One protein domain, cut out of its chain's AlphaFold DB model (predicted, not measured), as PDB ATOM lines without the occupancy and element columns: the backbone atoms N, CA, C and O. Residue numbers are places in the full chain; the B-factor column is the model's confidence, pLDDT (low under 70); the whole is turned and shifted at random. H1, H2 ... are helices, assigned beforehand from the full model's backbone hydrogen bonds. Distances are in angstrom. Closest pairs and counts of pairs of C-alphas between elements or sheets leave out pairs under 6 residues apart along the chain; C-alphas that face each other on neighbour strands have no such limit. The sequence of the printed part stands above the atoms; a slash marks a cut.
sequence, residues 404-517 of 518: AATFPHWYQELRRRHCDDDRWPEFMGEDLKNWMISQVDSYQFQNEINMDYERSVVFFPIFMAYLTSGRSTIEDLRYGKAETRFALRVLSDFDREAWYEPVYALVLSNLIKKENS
ATOM      1  N   ALA A 404      17.863 -28.883  -9.681       87.06
ATOM      2  CA  ALA A 404      16.573 -29.298 -10.232       87.06
ATOM      3  C   ALA A 404      16.662 -29.962 -11.623       87.06
ATOM      4  O   ALA A 404      15.765 -30.709 -11.996       87.06
ATOM      5  N   ALA A 405      17.724 -29.704 -12.397       86.62
ATOM      6  CA  ALA A 405      17.912 -30.319 -13.712       86.62
ATOM      7  C   ALA A 405      18.621 -31.685 -13.631       86.62
ATOM      8  O   ALA A 405      18.379 -32.565 -14.457       86.62
ATOM      9  N   THR A 406      19.502 -31.870 -12.646       90.75
ATOM     10  CA  THR A 406      20.412 -33.024 -12.576       90.75
ATOM     11  C   THR A 406      19.953 -34.084 -11.580       90.75
ATOM     12  O   THR A 406      19.996 -35.273 -11.895       90.75
ATOM     13  N   PHE A 407      19.477 -33.669 -10.405       91.12
ATOM     14  CA  PHE A 407      19.165 -34.567  -9.293       91.12
ATOM     15  C   PHE A 407      18.140 -35.667  -9.644       91.12
ATOM     16  O   PHE A 407      18.437 -36.827  -9.351       91.12
ATOM     17  N   PRO A 408      17.009 -35.390 -10.336       90.31
ATOM     18  CA  PRO A 408      16.025 -36.431 -10.658       90.31
ATOM     19  C   PRO A 408      16.601 -37.570 -11.511       90.31
ATOM     20  O   PRO A 408      16.335 -38.744 -11.259       90.31
ATOM     21  N   HIS A 409      17.448 -37.238 -12.491       90.69
ATOM     22  CA  HIS A 409      18.077 -38.223 -13.372       90.69
ATOM     23  C   HIS A 409      19.050 -39.122 -12.603       90.69
ATOM     24  O   HIS A 409      19.007 -40.343 -12.729       90.69
ATOM     25  N   TRP A 410      19.910 -38.529 -11.771       93.88
ATOM     26  CA  TRP A 410      20.855 -39.295 -10.953       93.88
ATOM     27  C   TRP A 410      20.145 -40.172  -9.926       93.88
ATOM     28  O   TRP A 410      20.576 -41.295  -9.674       93.88
ATOM     29  N   TYR A 411      19.034 -39.692  -9.370       92.50
ATOM     30  CA  TYR A 411      18.239 -40.448  -8.413       92.50
ATOM     31  C   TYR A 411      17.582 -41.677  -9.055       92.50
ATOM     32  O   TYR A 411      17.617 -42.772  -8.492       92.50
ATOM     33  N   GLN A 412      17.055 -41.542 -10.275       91.25
ATOM     34  CA  GLN A 412      16.554 -42.692 -11.034       91.25
ATOM     35  C   GLN A 412      17.663 -43.714 -11.321       91.25
ATOM     36  O   GLN A 412      17.443 -44.915 -11.163       91.25
ATOM     37  N   GLU A 413      18.866 -43.256 -11.674       93.56
ATOM     38  CA  GLU A 413      20.016 -44.137 -11.906       93.56
ATOM     39  C   GLU A 413      20.508 -44.838 -10.635       93.56
ATOM     40  O   GLU A 413      20.910 -45.998 -10.707       93.56
ATOM     41  N   LEU A 414      20.452 -44.184  -9.470       94.12
ATOM     42  CA  LEU A 414      20.705 -44.830  -8.178       94.12
ATOM     43  C   LEU A 414      19.746 -46.011  -7.976       94.12
ATOM     44  O   LEU A 414      20.182 -47.143  -7.769       94.12
ATOM     45  N   ARG A 415      18.436 -45.769  -8.103       91.50
ATOM     46  CA  ARG A 415      17.416 -46.816  -7.927       91.50
ATOM     47  C   ARG A 415      17.567 -47.945  -8.939       91.50
ATOM     48  O   ARG A 415      17.373 -49.104  -8.594       91.50
ATOM     49  N   ARG A 416      17.938 -47.620 -10.180       92.06
ATOM     50  CA  ARG A 416      18.199 -48.613 -11.228       92.06
ATOM     51  C   ARG A 416      19.396 -49.501 -10.890       92.06
ATOM     52  O   ARG A 416      19.343 -50.694 -11.154       92.06
ATOM     53  N   ARG A 417      20.473 -48.936 -10.337       92.44
ATOM     54  CA  ARG A 417      21.690 -49.693  -9.992       92.44
ATOM     55  C   ARG A 417      21.509 -50.589  -8.771       92.44
ATOM     56  O   ARG A 417      22.126 -51.644  -8.721       92.44
ATOM     57  N   HIS A 418      20.630 -50.200  -7.855       89.94
ATOM     58  CA  HIS A 418      20.352 -50.925  -6.615       89.94
ATOM     59  C   HIS A 418      18.958 -51.577  -6.602       89.94
ATOM     60  O   HIS A 418      18.373 -51.764  -5.537       89.94
ATOM     61  N   CYS A 419      18.400 -51.914  -7.773       84.94
ATOM     62  CA  CYS A 419      17.056 -52.498  -7.863       84.94
ATOM     63  C   CYS A 419      16.962 -53.920  -7.286       84.94
ATOM     64  O   CYS A 419      15.889 -54.317  -6.838       84.94
ATOM     65  N   ASP A 420      18.078 -54.656  -7.284       79.75
ATOM     66  CA  ASP A 420      18.185 -56.045  -6.806       79.75
ATOM     67  C   ASP A 420      18.713 -56.141  -5.354       79.75
ATOM     68  O   ASP A 420      18.921 -57.240  -4.809       79.75
ATOM     69  N   ASP A 421      18.954 -54.988  -4.722       81.75
ATOM     70  CA  ASP A 421      19.436 -54.904  -3.349       81.75
ATOM     71  C   ASP A 421      18.265 -54.981  -2.371       81.75
ATOM     72  O   ASP A 421      17.473 -54.051  -2.235       81.75
ATOM     73  N   ASP A 422      18.199 -56.082  -1.622       70.06
ATOM     74  CA  ASP A 422      17.118 -56.324  -0.659       70.06
ATOM     75  C   ASP A 422      17.165 -55.374   0.556       70.06
ATOM     76  O   ASP A 422      16.196 -55.299   1.313       70.06
ATOM     77  N   ARG A 423      18.301 -54.698   0.809       77.69
ATOM     78  CA  ARG A 423      18.505 -53.824   1.977       77.69
ATOM     79  C   ARG A 423      19.454 -52.671   1.683       77.69
ATOM     80  O   ARG A 423      20.633 -52.894   1.418       77.69
ATOM     81  N   TRP A 424      18.957 -51.450   1.842       87.50
ATOM     82  CA  TRP A 424      19.782 -50.244   1.865       87.50
ATOM     83  C   TRP A 424      20.175 -49.902   3.311       87.50
ATOM     84  O   TRP A 424      19.539 -50.370   4.261       87.50
ATOM     85  N   PRO A 425      21.233 -49.105   3.531       87.19
ATOM     86  CA  PRO A 425      21.514 -48.562   4.850       87.19
ATOM     87  C   PRO A 425      20.423 -47.575   5.282       87.19
ATOM     88  O   PRO A 425      20.228 -46.547   4.646       87.19
ATOM     89  N   GLU A 426      19.757 -47.856   6.400       88.19
ATOM     90  CA  GLU A 426      18.621 -47.057   6.896       88.19
ATOM     91  C   GLU A 426      18.971 -46.180   8.114       88.19
ATOM     92  O   GLU A 426      18.112 -45.516   8.696       88.19
ATOM     93  N   PHE A 427      20.245 -46.122   8.512       85.88
ATOM     94  CA  PHE A 427      20.688 -45.319   9.658       85.88
ATOM     95  C   PHE A 427      20.302 -43.842   9.494       85.88
ATOM     96  O   PHE A 427      20.471 -43.282   8.417       85.88
ATOM     97  N   MET A 428      19.812 -43.199  10.560       86.19
ATOM     98  CA  MET A 428      19.515 -41.756  10.593       86.19
ATOM     99  C   MET A 428      18.415 -41.270   9.632       86.19
ATOM    100  O   MET A 428      18.259 -40.063   9.464       86.19
ATOM    101  N   GLY A 429      17.634 -42.165   9.017       88.25
ATOM    102  CA  GLY A 429      16.698 -41.797   7.946       88.25
ATOM    103  C   GLY A 429      15.639 -40.767   8.343       88.25
ATOM    104  O   GLY A 429      15.385 -39.825   7.590       88.25
ATOM    105  N   GLU A 430      15.044 -40.902   9.532       88.12
ATOM    106  CA  GLU A 430      14.018 -39.956   9.992       88.12
ATOM    107  C   GLU A 430      14.621 -38.621  10.445       88.12
ATOM    108  O   GLU A 430      14.066 -37.564  10.154       88.12
ATOM    109  N   ASP A 431      15.786 -38.646  11.092       89.69
ATOM    110  CA  ASP A 431      16.503 -37.438  11.502       89.69
ATOM    111  C   ASP A 431      16.971 -36.625  10.291       89.69
ATOM    112  O   ASP A 431      16.743 -35.418  10.241       89.69
ATOM    113  N   LEU A 432      17.527 -37.289   9.271       91.31
ATOM    114  CA  LEU A 432      17.922 -36.660   8.008       91.31
ATOM    115  C   LEU A 432      16.722 -36.063   7.271       91.31
ATOM    116  O   LEU A 432      16.814 -34.958   6.743       91.31
ATOM    117  N   LYS A 433      15.576 -36.748   7.262       90.12
ATOM    118  CA  LYS A 433      14.335 -36.212   6.690       90.12
ATOM    119  C   LYS A 433      13.843 -34.980   7.449       90.12
ATOM    120  O   LYS A 433      13.509 -33.978   6.820       90.12
ATOM    121  N   ASN A 434      13.793 -35.038   8.779       90.19
ATOM    122  CA  ASN A 434      13.354 -33.913   9.608       90.19
ATOM    123  C   ASN A 434      14.277 -32.705   9.435       90.19
ATOM    124  O   ASN A 434      13.801 -31.584   9.244       90.19
ATOM    125  N   TRP A 435      15.590 -32.944   9.424       92.62
ATOM    126  CA  TRP A 435      16.582 -31.931   9.090       92.62
ATOM    127  C   TRP A 435      16.331 -31.354   7.691       92.62
ATOM    128  O   TRP A 435      16.265 -30.134   7.541       92.62
ATOM    129  N   MET A 436      16.097 -32.200   6.685       90.62
ATOM    130  CA  MET A 436      15.862 -31.768   5.307       90.62
ATOM    131  C   MET A 436      14.618 -30.883   5.178       90.62
ATOM    132  O   MET A 436      14.650 -29.887   4.465       90.62
ATOM    133  N   ILE A 437      13.529 -31.201   5.886       87.94
ATOM    134  CA  ILE A 437      12.296 -30.392   5.900       87.94
ATOM    135  C   ILE A 437      12.551 -28.988   6.457       87.94
ATOM    136  O   ILE A 437      11.923 -28.031   6.009       87.94
ATOM    137  N   SER A 438      13.487 -28.846   7.398       88.06
ATOM    138  CA  SER A 438      13.829 -27.540   7.972       88.06
ATOM    139  C   SER A 438      14.631 -26.629   7.029       88.06
ATOM    140  O   SER A 438      14.751 -25.435   7.302       88.06
ATOM    141  N   GLN A 439      15.137 -27.148   5.902       89.31
ATOM    142  CA  GLN A 439      15.926 -26.369   4.945       89.31
ATOM    143  C   GLN A 439      15.048 -25.580   3.961       89.31
ATOM    144  O   GLN A 439      14.071 -26.094   3.411       89.31
ATOM    145  N   VAL A 440      15.450 -24.337   3.666       77.69
ATOM    146  CA  VAL A 440      14.712 -23.402   2.787       77.69
ATOM    147  C   VAL A 440      14.551 -23.937   1.355       77.69
ATOM    148  O   VAL A 440      13.518 -23.730   0.724       77.69
ATOM    149  N   ASP A 441      15.546 -24.663   0.840       79.25
ATOM    150  CA  ASP A 441      15.563 -25.196  -0.531       79.25
ATOM    151  C   ASP A 441      15.102 -26.660  -0.637       79.25
ATOM    152  O   ASP A 441      15.343 -27.332  -1.643       79.25
ATOM    153  N   SER A 442      14.442 -27.178   0.395       80.50
ATOM    154  CA  SER A 442      14.075 -28.595   0.490       80.50
ATOM    155  C   SER A 442      13.159 -29.086  -0.642       80.50
ATOM    156  O   SER A 442      13.258 -30.241  -1.066       80.50
ATOM    157  N   TYR A 443      12.348 -28.191  -1.218       76.38
ATOM    158  CA  TYR A 443      11.458 -28.475  -2.351       76.38
ATOM    159  C   TYR A 443      12.185 -29.004  -3.599       76.38
ATOM    160  O   TYR A 443      11.569 -29.687  -4.414       76.38
ATOM    161  N   GLN A 444      13.484 -28.715  -3.761       80.19
ATOM    162  CA  GLN A 444      14.272 -29.166  -4.918       80.19
ATOM    163  C   GLN A 444      14.566 -30.672  -4.898       80.19
ATOM    164  O   GLN A 444      15.006 -31.218  -5.906       80.19
ATOM    165  N   PHE A 445      14.331 -31.335  -3.763       81.69
ATOM    166  CA  PHE A 445      14.703 -32.732  -3.539       81.69
ATOM    167  C   PHE A 445      13.516 -33.600  -3.103       81.69
ATOM    168  O   PHE A 445      13.470 -34.787  -3.408       81.69
ATOM    169  N   GLN A 446      12.553 -33.021  -2.381       66.69
ATOM    170  CA  GLN A 446      11.483 -33.776  -1.720       66.69
ATOM    171  C   GLN A 446      10.461 -34.398  -2.673       66.69
ATOM    172  O   GLN A 446       9.941 -35.467  -2.367       66.69
ATOM    173  N   ASN A 447      10.185 -33.772  -3.820       64.94
ATOM    174  CA  ASN A 447       9.149 -34.258  -4.740       64.94
ATOM    175  C   ASN A 447       9.488 -35.617  -5.384       64.94
ATOM    176  O   ASN A 447       8.609 -36.250  -5.959       64.94
ATOM    177  N   GLU A 448      10.740 -36.067  -5.280       66.31
ATOM    178  CA  GLU A 448      11.232 -37.287  -5.924       66.31
ATOM    179  C   GLU A 448      11.232 -38.514  -4.985       66.31
ATOM    180  O   GLU A 448      11.247 -39.656  -5.452       66.31
ATOM    181  N   ILE A 449      11.208 -38.321  -3.660       76.50
ATOM    182  CA  ILE A 449      11.505 -39.385  -2.683       76.50
ATOM    183  C   ILE A 449      10.214 -39.956  -2.103       76.50
ATOM    184  O   ILE A 449       9.562 -39.334  -1.266       76.50
ATOM    185  N   ASN A 450       9.875 -41.175  -2.523       68.94
ATOM    186  CA  ASN A 450       8.602 -41.812  -2.183       68.94
ATOM    187  C   ASN A 450       8.718 -42.933  -1.138       68.94
ATOM    188  O   ASN A 450       7.707 -43.276  -0.529       68.94
ATOM    189  N   MET A 451       9.910 -43.506  -0.916       79.19
ATOM    190  CA  MET A 451      10.084 -44.685  -0.059       79.19
ATOM    191  C   MET A 451      10.938 -44.392   1.179       79.19
ATOM    192  O   MET A 451      11.991 -43.759   1.104       79.19
ATOM    193  N   ASP A 452      10.504 -44.898   2.335       82.50
ATOM    194  CA  ASP A 452      11.145 -44.637   3.632       82.50
ATOM    195  C   ASP A 452      12.570 -45.202   3.725       82.50
ATOM    196  O   ASP A 452      13.443 -44.543   4.290       82.50
ATOM    197  N   TYR A 453      12.826 -46.364   3.116       84.06
ATOM    198  CA  TYR A 453      14.133 -47.034   3.157       84.06
ATOM    199  C   TYR A 453      15.229 -46.292   2.365       84.06
ATOM    200  O   TYR A 453      16.415 -46.514   2.591       84.06
ATOM    201  N   GLU A 454      14.853 -45.394   1.445       89.12
ATOM    202  CA  GLU A 454      15.789 -44.650   0.588       89.12
ATOM    203  C   GLU A 454      16.301 -43.372   1.280       89.12
ATOM    204  O   GLU A 454      17.356 -42.845   0.922       89.12
ATOM    205  N   ARG A 455      15.579 -42.875   2.298       90.19
ATOM    206  CA  ARG A 455      15.789 -41.550   2.916       90.19
ATOM    207  C   ARG A 455      17.222 -41.329   3.378       90.19
ATOM    208  O   ARG A 455      17.793 -40.278   3.098       90.19
ATOM    209  N   SER A 456      17.790 -42.312   4.070       91.62
ATOM    210  CA  SER A 456      19.134 -42.215   4.632       91.62
ATOM    211  C   SER A 456      20.171 -42.011   3.534       91.62
ATOM    212  O   SER A 456      20.902 -41.031   3.560       91.62
ATOM    213  N   VAL A 457      20.179 -42.871   2.515       93.44
ATOM    214  CA  VAL A 457      21.121 -42.795   1.388       93.44
ATOM    215  C   VAL A 457      20.934 -41.519   0.566       93.44
ATOM    216  O   VAL A 457      21.907 -40.918   0.109       93.44
ATOM    217  N   VAL A 458      19.688 -41.094   0.358       93.25
ATOM    218  CA  VAL A 458      19.382 -39.973  -0.536       93.25
ATOM    219  C   VAL A 458      19.691 -38.626   0.113       93.25
ATOM    220  O   VAL A 458      20.299 -37.763  -0.519       93.25
ATOM    221  N   PHE A 459      19.296 -38.431   1.374       93.44
ATOM    222  CA  PHE A 459      19.497 -37.158   2.069       93.44
ATOM    223  C   PHE A 459      20.908 -36.986   2.620       93.44
ATOM    224  O   PHE A 459      21.360 -35.855   2.797       93.44
ATOM    225  N   PHE A 460      21.629 -38.078   2.869       95.00
ATOM    226  CA  PHE A 460      22.947 -38.011   3.480       95.00
ATOM    227  C   PHE A 460      23.996 -37.171   2.721       95.00
ATOM    228  O   PHE A 460      24.586 -36.286   3.347       95.00
ATOM    229  N   PRO A 461      24.236 -37.339   1.403       95.69
ATOM    230  CA  PRO A 461      25.194 -36.491   0.682       95.69
ATOM    231  C   PRO A 461      24.797 -35.007   0.679       95.69
ATOM    232  O   PRO A 461      25.667 -34.135   0.680       95.69
ATOM    233  N   ILE A 462      23.494 -34.710   0.734       95.19
ATOM    234  CA  ILE A 462      22.971 -33.342   0.838       95.19
ATOM    235  C   ILE A 462      23.323 -32.760   2.211       95.19
ATOM    236  O   ILE A 462      23.884 -31.668   2.282       95.19
ATOM    237  N   PHE A 463      23.054 -33.502   3.290       95.25
ATOM    238  CA  PHE A 463      23.441 -33.116   4.648       95.25
ATOM    239  C   PHE A 463      24.941 -32.841   4.754       95.25
ATOM    240  O   PHE A 463      25.343 -31.787   5.246       95.25
ATOM    241  N   MET A 464      25.771 -33.740   4.224       95.94
ATOM    242  CA  MET A 464      27.224 -33.579   4.265       95.94
ATOM    243  C   MET A 464      27.694 -32.342   3.499       95.94
ATOM    244  O   MET A 464      28.585 -31.649   3.978       95.94
ATOM    245  N   ALA A 465      27.071 -31.998   2.369       95.88
ATOM    246  CA  ALA A 465      27.376 -30.756   1.661       95.88
ATOM    247  C   ALA A 465      27.028 -29.507   2.492       95.88
ATOM    248  O   ALA A 465      27.818 -28.563   2.551       95.88
ATOM    249  N   TYR A 466      25.882 -29.500   3.184       95.25
ATOM    250  CA  TYR A 466      25.518 -28.409   4.095       95.25
ATOM    251  C   TYR A 466      26.492 -28.295   5.270       95.25
ATOM    252  O   TYR A 466      26.917 -27.183   5.599       95.25
ATOM    253  N   LEU A 467      26.903 -29.427   5.841       95.12
ATOM    254  CA  LEU A 467      27.904 -29.490   6.899       95.12
ATOM    255  C   LEU A 467      29.249 -28.926   6.419       95.12
ATOM    256  O   LEU A 467      29.763 -27.996   7.036       95.12
ATOM    257  N   THR A 468      29.791 -29.391   5.285       95.81
ATOM    258  CA  THR A 468      31.058 -28.861   4.743       95.81
ATOM    259  C   THR A 468      30.958 -27.359   4.428       95.81
ATOM    260  O   THR A 468      31.934 -26.626   4.588       95.81
ATOM    261  N   SER A 469      29.784 -26.866   4.019       94.38
ATOM    262  CA  SER A 469      29.557 -25.429   3.798       94.38
ATOM    263  C   SER A 469      29.414 -24.601   5.085       94.38
ATOM    264  O   SER A 469      29.267 -23.388   5.001       94.38
ATOM    265  N   GLY A 470      29.405 -25.230   6.265       93.25
ATOM    266  CA  GLY A 470      29.211 -24.554   7.552       93.25
ATOM    267  C   GLY A 470      27.760 -24.159   7.858       93.25
ATOM    268  O   GLY A 470      27.508 -23.420   8.804       93.25
ATOM    269  N   ARG A 471      26.784 -24.638   7.073       92.56
ATOM    270  CA  ARG A 471      25.348 -24.323   7.226       92.56
ATOM    271  C   ARG A 471      24.587 -25.324   8.091       92.56
ATOM    272  O   ARG A 471      23.397 -25.148   8.340       92.56
ATOM    273  N   SER A 472      25.237 -26.404   8.503       93.00
ATOM    274  CA  SER A 472      24.688 -27.410   9.412       93.00
ATOM    275  C   SER A 472      25.802 -28.002  10.259       93.00
ATOM    276  O   SER A 472      26.984 -27.865   9.937       93.00
ATOM    277  N   THR A 473      25.417 -28.654  11.345       91.25
ATOM    278  CA  THR A 473      26.329 -29.258  12.315       91.25
ATOM    279  C   THR A 473      25.976 -30.721  12.532       91.25
ATOM    280  O   THR A 473      24.858 -31.155  12.257       91.25
ATOM    281  N   ILE A 474      26.931 -31.514  13.020       87.31
ATOM    282  CA  ILE A 474      26.683 -32.933  13.309       87.31
ATOM    283  C   ILE A 474      25.625 -33.078  14.410       87.31
ATOM    284  O   ILE A 474      24.835 -34.020  14.391       87.31
ATOM    285  N   GLU A 475      25.586 -32.125  15.338       86.81
ATOM    286  CA  GLU A 475      24.651 -32.043  16.455       86.81
ATOM    287  C   GLU A 475      23.185 -31.908  16.014       86.81
ATOM    288  O   GLU A 475      22.285 -32.250  16.784       86.81
ATOM    289  N   ASP A 476      22.935 -31.475  14.772       86.12
ATOM    290  CA  ASP A 476      21.590 -31.444  14.189       86.12
ATOM    291  C   ASP A 476      21.000 -32.859  14.046       86.12
ATOM    292  O   ASP A 476      19.778 -33.041  14.056       86.12
ATOM    293  N   LEU A 477      21.863 -33.878  13.965       82.75
ATOM    294  CA  LEU A 477      21.485 -35.281  13.948       82.75
ATOM    295  C   LEU A 477      21.565 -35.844  15.374       82.75
ATOM    296  O   LEU A 477      22.642 -35.996  15.947       82.75
ATOM    297  N   ARG A 478      20.412 -36.176  15.963       78.94
ATOM    298  CA  ARG A 478      20.255 -36.542  17.386       78.94
ATOM    299  C   ARG A 478      20.738 -37.966  17.724       78.94
ATOM    300  O   ARG A 478      20.010 -38.739  18.342       78.94
ATOM    301  N   TYR A 479      21.966 -38.313  17.341       75.88
ATOM    302  CA  TYR A 479      22.599 -39.615  17.587       75.88
ATOM    303  C   TYR A 479      23.780 -39.522  18.557       75.88
ATOM    304  O   TYR A 479      24.396 -38.471  18.744       75.88
ATOM    305  N   GLY A 480      24.111 -40.653  19.184       74.69
ATOM    306  CA  GLY A 480      25.347 -40.790  19.947       74.69
ATOM    307  C   GLY A 480      26.577 -40.680  19.040       74.69
ATOM    308  O   GLY A 480      26.527 -40.989  17.854       74.69
ATOM    309  N   LYS A 481      27.712 -40.229  19.591       77.69
ATOM    310  CA  LYS A 481      28.927 -39.945  18.800       77.69
ATOM    311  C   LYS A 481      29.423 -41.152  17.992       77.69
ATOM    312  O   LYS A 481      29.877 -40.976  16.862       77.69
ATOM    313  N   ALA A 482      29.362 -42.357  18.563       75.81
ATOM    314  CA  ALA A 482      29.815 -43.578  17.896       75.81
ATOM    315  C   ALA A 482      28.840 -44.000  16.788       75.81
ATOM    316  O   ALA A 482      29.267 -44.337  15.686       75.81
ATOM    317  N   GLU A 483      27.539 -43.923  17.059       80.38
ATOM    318  CA  GLU A 483      26.469 -44.197  16.103       80.38
ATOM    319  C   GLU A 483      26.535 -43.240  14.914       80.38
ATOM    320  O   GLU A 483      26.493 -43.687  13.771       80.38
ATOM    321  N   THR A 484      26.720 -41.945  15.178       84.44
ATOM    322  CA  THR A 484      26.914 -40.936  14.140       84.44
ATOM    323  C   THR A 484      28.134 -41.267  13.301       84.44
ATOM    324  O   THR A 484      28.006 -41.422  12.093       84.44
ATOM    325  N   ARG A 485      29.311 -41.459  13.911       83.31
ATOM    326  CA  ARG A 485      30.548 -41.767  13.172       83.31
ATOM    327  C   ARG A 485      30.389 -42.996  12.273       83.31
ATOM    328  O   ARG A 485      30.805 -42.973  11.117       83.31
ATOM    329  N   PHE A 486      29.744 -44.044  12.780       83.50
ATOM    330  CA  PHE A 486      29.449 -45.239  11.999       83.50
ATOM    331  C   PHE A 486      28.502 -44.969  10.837       83.50
ATOM    332  O   PHE A 486      28.778 -45.378   9.712       83.50
ATOM    333  N   ALA A 487      27.384 -44.298  11.106       85.00
ATOM    334  CA  ALA A 487      26.372 -44.016  10.104       85.00
ATOM    335  C   ALA A 487      26.929 -43.113   9.001       85.00
ATOM    336  O   ALA A 487      26.774 -43.443   7.828       85.00
ATOM    337  N   LEU A 488      27.667 -42.057   9.366       88.50
ATOM    338  CA  LEU A 488      28.367 -41.196   8.415       88.50
ATOM    339  C   LEU A 488      29.278 -42.027   7.492       88.50
ATOM    340  O   LEU A 488      29.322 -41.806   6.281       88.50
ATOM    341  N   ARG A 489      29.985 -43.019   8.047       85.12
ATOM    342  CA  ARG A 489      30.868 -43.897   7.276       85.12
ATOM    343  C   ARG A 489      30.094 -44.830   6.346       85.12
ATOM    344  O   ARG A 489      30.357 -44.855   5.153       85.12
ATOM    345  N   VAL A 490      29.123 -45.578   6.869       86.12
ATOM    346  CA  VAL A 490      28.319 -46.513   6.062       86.12
ATOM    347  C   VAL A 490      27.597 -45.795   4.926       86.12
ATOM    348  O   VAL A 490      27.577 -46.296   3.806       86.12
ATOM    349  N   LEU A 491      27.020 -44.628   5.204       90.25
ATOM    350  CA  LEU A 491      26.267 -43.868   4.213       90.25
ATOM    351  C   LEU A 491      27.177 -43.177   3.183       90.25
ATOM    352  O   LEU A 491      26.759 -43.029   2.041       90.25
ATOM    353  N   SER A 492      28.406 -42.782   3.547       90.06
ATOM    354  CA  SER A 492      29.377 -42.219   2.585       90.06
ATOM    355  C   SER A 492      30.063 -43.271   1.714       90.06
ATOM    356  O   SER A 492      30.526 -42.948   0.622       90.06
ATOM    357  N   ASP A 493      30.151 -44.518   2.181       88.00
ATOM    358  CA  ASP A 493      30.673 -45.637   1.390       88.00
ATOM    359  C   ASP A 493      29.621 -46.189   0.413       88.00
ATOM    360  O   ASP A 493      29.976 -46.729  -0.638       88.00
ATOM    361  N   PHE A 494      28.329 -46.055   0.741       89.31
ATOM    362  CA  PHE A 494      27.243 -46.533  -0.110       89.31
ATOM    363  C   PHE A 494      27.219 -45.768  -1.435       89.31
ATOM    364  O   PHE A 494      26.929 -44.573  -1.478       89.31
ATOM    365  N   ASP A 495      27.519 -46.488  -2.517       91.38
ATOM    366  CA  ASP A 495      27.548 -45.954  -3.874       91.38
ATOM    367  C   ASP A 495      28.365 -44.652  -4.001       91.38
ATOM    368  O   ASP A 495      27.930 -43.628  -4.543       91.38
ATOM    369  N   ARG A 496      29.575 -44.697  -3.427       92.19
ATOM    370  CA  ARG A 496      30.406 -43.515  -3.203       92.19
ATOM    371  C   ARG A 496      30.677 -42.704  -4.471       92.19
ATOM    372  O   ARG A 496      30.476 -41.494  -4.489       92.19
ATOM    373  N   GLU A 497      31.141 -43.371  -5.523       92.25
ATOM    374  CA  GLU A 497      31.631 -42.711  -6.740       92.25
ATOM    375  C   GLU A 497      30.514 -42.237  -7.673       92.25
ATOM    376  O   GLU A 497      30.698 -41.259  -8.398       92.25
ATOM    377  N   ALA A 498      29.365 -42.918  -7.674       94.12
ATOM    378  CA  ALA A 498      28.303 -42.671  -8.644       94.12
ATOM    379  C   ALA A 498      27.053 -42.004  -8.045       94.12
ATOM    380  O   ALA A 498      26.268 -41.433  -8.804       94.12
ATOM    381  N   TRP A 499      26.895 -41.988  -6.717       95.44
ATOM    382  CA  TRP A 499      25.840 -41.234  -6.033       95.44
ATOM    383  C   TRP A 499      26.375 -40.248  -4.998       95.44
ATOM    384  O   TRP A 499      26.179 -39.042  -5.164       95.44
ATOM    385  N   TYR A 500      27.055 -40.729  -3.953       95.94
ATOM    386  CA  TYR A 500      27.390 -39.896  -2.793       95.94
ATOM    387  C   TYR A 500      28.268 -38.693  -3.164       95.94
ATOM    388  O   TYR A 500      27.848 -37.555  -2.961       95.94
ATOM    389  N   GLU A 501      29.457 -38.917  -3.741       95.38
ATOM    390  CA  GLU A 501      30.388 -37.838  -4.098       95.38
ATOM    391  C   GLU A 501      29.815 -36.888  -5.166       95.38
ATOM    392  O   GLU A 501      29.906 -35.671  -4.970       95.38
ATOM    393  N   PRO A 502      29.185 -37.373  -6.259       94.94
ATOM    394  CA  PRO A 502      28.553 -36.492  -7.237       94.94
ATOM    395  C   PRO A 502      27.466 -35.595  -6.638       94.94
ATOM    396  O   PRO A 502      27.477 -34.387  -6.879       94.94
ATOM    397  N   VAL A 503      26.538 -36.150  -5.848       95.62
ATOM    398  CA  VAL A 503      25.451 -35.370  -5.229       95.62
ATOM    399  C   VAL A 503      26.012 -34.393  -4.200       95.62
ATOM    400  O   VAL A 503      25.621 -33.225  -4.201       95.62
ATOM    401  N   TYR A 504      26.968 -34.831  -3.379       96.31
ATOM    402  CA  TYR A 504      27.691 -33.972  -2.443       96.31
ATOM    403  C   TYR A 504      28.310 -32.759  -3.155       96.31
ATOM    404  O   TYR A 504      28.045 -31.614  -2.781       96.31
ATOM    405  N   ALA A 505      29.071 -32.983  -4.231       94.75
ATOM    406  CA  ALA A 505      29.721 -31.916  -4.991       94.75
ATOM    407  C   ALA A 505      28.707 -31.001  -5.703       94.75
ATOM    408  O   ALA A 505      28.860 -29.774  -5.717       94.75
ATOM    409  N   LEU A 506      27.632 -31.570  -6.259       94.56
ATOM    410  CA  LEU A 506      26.548 -30.810  -6.885       94.56
ATOM    411  C   LEU A 506      25.888 -29.856  -5.881       94.56
ATOM    412  O   LEU A 506      25.715 -28.674  -6.178       94.56
ATOM    413  N   VAL A 507      25.535 -30.342  -4.693       94.62
ATOM    414  CA  VAL A 507      24.895 -29.513  -3.666       94.62
ATOM    415  C   VAL A 507      25.876 -28.468  -3.143       94.62
ATOM    416  O   VAL A 507      25.545 -27.283  -3.139       94.62
ATOM    417  N   LEU A 508      27.099 -28.869  -2.787       94.06
ATOM    418  CA  LEU A 508      28.106 -27.962  -2.234       94.06
ATOM    419  C   LEU A 508      28.450 -26.823  -3.207       94.06
ATOM    420  O   LEU A 508      28.452 -25.661  -2.807       94.06
ATOM    421  N   SER A 509      28.624 -27.116  -4.501       92.88
ATOM    422  CA  SER A 509      28.871 -26.082  -5.522       92.88
ATOM    423  C   SER A 509      27.741 -25.047  -5.616       92.88
ATOM    424  O   SER A 509      28.000 -23.848  -5.747       92.88
ATOM    425  N   ASN A 510      26.480 -25.479  -5.494       91.94
ATOM    426  CA  ASN A 510      25.326 -24.579  -5.486       91.94
ATOM    427  C   ASN A 510      25.244 -23.747  -4.198       91.94
ATOM    428  O   ASN A 510      24.856 -22.579  -4.259       91.94
ATOM    429  N   LEU A 511      25.630 -24.310  -3.048       91.44
ATOM    430  CA  LEU A 511      25.698 -23.572  -1.784       91.44
ATOM    431  C   LEU A 511      26.757 -22.465  -1.854       91.44
ATOM    432  O   LEU A 511      26.422 -21.315  -1.557       91.44
ATOM    433  N   ILE A 512      27.966 -22.779  -2.337       89.25
ATOM    434  CA  ILE A 512      29.051 -21.800  -2.527       89.25
ATOM    435  C   ILE A 512      28.616 -20.688  -3.491       89.25
ATOM    436  O   ILE A 512      28.788 -19.502  -3.219       89.25
ATOM    437  N   LYS A 513      27.981 -21.041  -4.618       85.81
ATOM    438  CA  LYS A 513      27.506 -20.048  -5.594       85.81
ATOM    439  C   LYS A 513      26.495 -19.066  -4.993       85.81
ATOM    440  O   LYS A 513      26.527 -17.882  -5.333       85.81
ATOM    441  N   LYS A 514      25.591 -19.542  -4.127       81.19
ATOM    442  CA  LYS A 514      24.617 -18.682  -3.434       81.19
ATOM    443  C   LYS A 514      25.290 -17.718  -2.462       81.19
ATOM    444  O   LYS A 514      24.840 -16.586  -2.360       81.19
ATOM    445  N   GLU A 515      26.350 -18.154  -1.788       73.06
ATOM    446  CA  GLU A 515      27.123 -17.312  -0.869       73.06
ATOM    447  C   GLU A 515      27.793 -16.145  -1.601       73.06
ATOM    448  O   GLU A 515      27.633 -15.008  -1.191       73.06
ATOM    449  N   ASN A 516      28.416 -16.401  -2.755       62.22
ATOM    450  CA  ASN A 516      29.050 -15.360  -3.578       62.22
ATOM    451  C   ASN A 516      28.053 -14.414  -4.290       62.22
ATOM    452  O   ASN A 516      28.475 -13.531  -5.037       62.22
ATOM    453  N   SER A 517      26.742 -14.655  -4.169       57.06
ATOM    454  CA  SER A 517      25.686 -13.843  -4.802       57.06
ATOM    455  C   SER A 517      24.961 -12.917  -3.817       57.06
ATOM    456  O   SER A 517      24.124 -12.124  -4.255       57.06
TER     457      SER A 517
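AT A GLANCE: This is residues 404 to 517 of the 518 residues of an uncharacterized protein of Methylophaga sp. SB9B (UniProt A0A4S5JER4). A compact cluster of crossed helices is built round H4, which runs through the middle; H2 and H6 pack on different sides of it, and H5 meets it about perpendicular. H1 runs alongside H6 the opposite way. The printed part has 114 residues, with six named helices, H1 to H6 in order along the chain, and no named strand: the class is all helix. It is compact, with a radius of gyration of the C-alphas of 13.4 A and spans of 43 by 35 by 23 A.

HOW THE PARTS SIT: H1, residues 404 to 417, touches residues 498 to 503 alone of H6, residues 496 to 515, at a shallow tilt of 13 degrees, opposite ways; the closest C-alphas, Leu 414 and Trp 499, are 6.6 A apart. With residues 404 to 407 alone H1 only just touches H3, residues 443 to 446, with 3 pairs of C-alphas within 8 A, the closest being Ala 404 and Gln 444 at 5.8 A. H2, residues 429 to 437, touches the hub H4, residues 452 to 468, at a steep tilt of 57 degrees; the closest C-alphas are Gly 429 and Ser 456, 4.1 A. H4 touches H6 at a steep tilt of 48 degrees, closest at Pro 461 and Tyr 504, C-alphas 4.7 A apart. Residues 456 to 461 alone of H4 touch residues 488 to 492 alone of H5, residues 481 to 493, about perpendicular at 80 degrees; the closest C-alphas, Val 457 and Leu 491, are 6.0 A apart. H2 and H6 are apart. Every O i to N i+4 pair is within hydrogen-bond range in H2 and H5, against 8 of 10 in H1, 9 of 13 in H4 and 13 of 16 in H6; H3 is too short for such a pair.

IN THESE COORDINATES: H1 begins at C-alpha 404, (16.573, -29.298, -10.232), and is 21.0 A long; H2 is 12.4 A, H3 5.3 A, H4 25.4 A, H5 18.4 A and H6 26.5 A, ending at C-alpha 515, (27.123, -17.312, -0.869). H4 has a kink of 32 degrees near residue 459.

THE WHOLE: The C-alphas of Asp 422 and Ser 517, the two farthest apart, are 43.5 A apart. The printed part has no cut. The links H1 to H2 and H4 to H5 are long, with 11 and 12 residues. The pLDDT is under 70 at residues 446 to 448, 450 and 516 to 517.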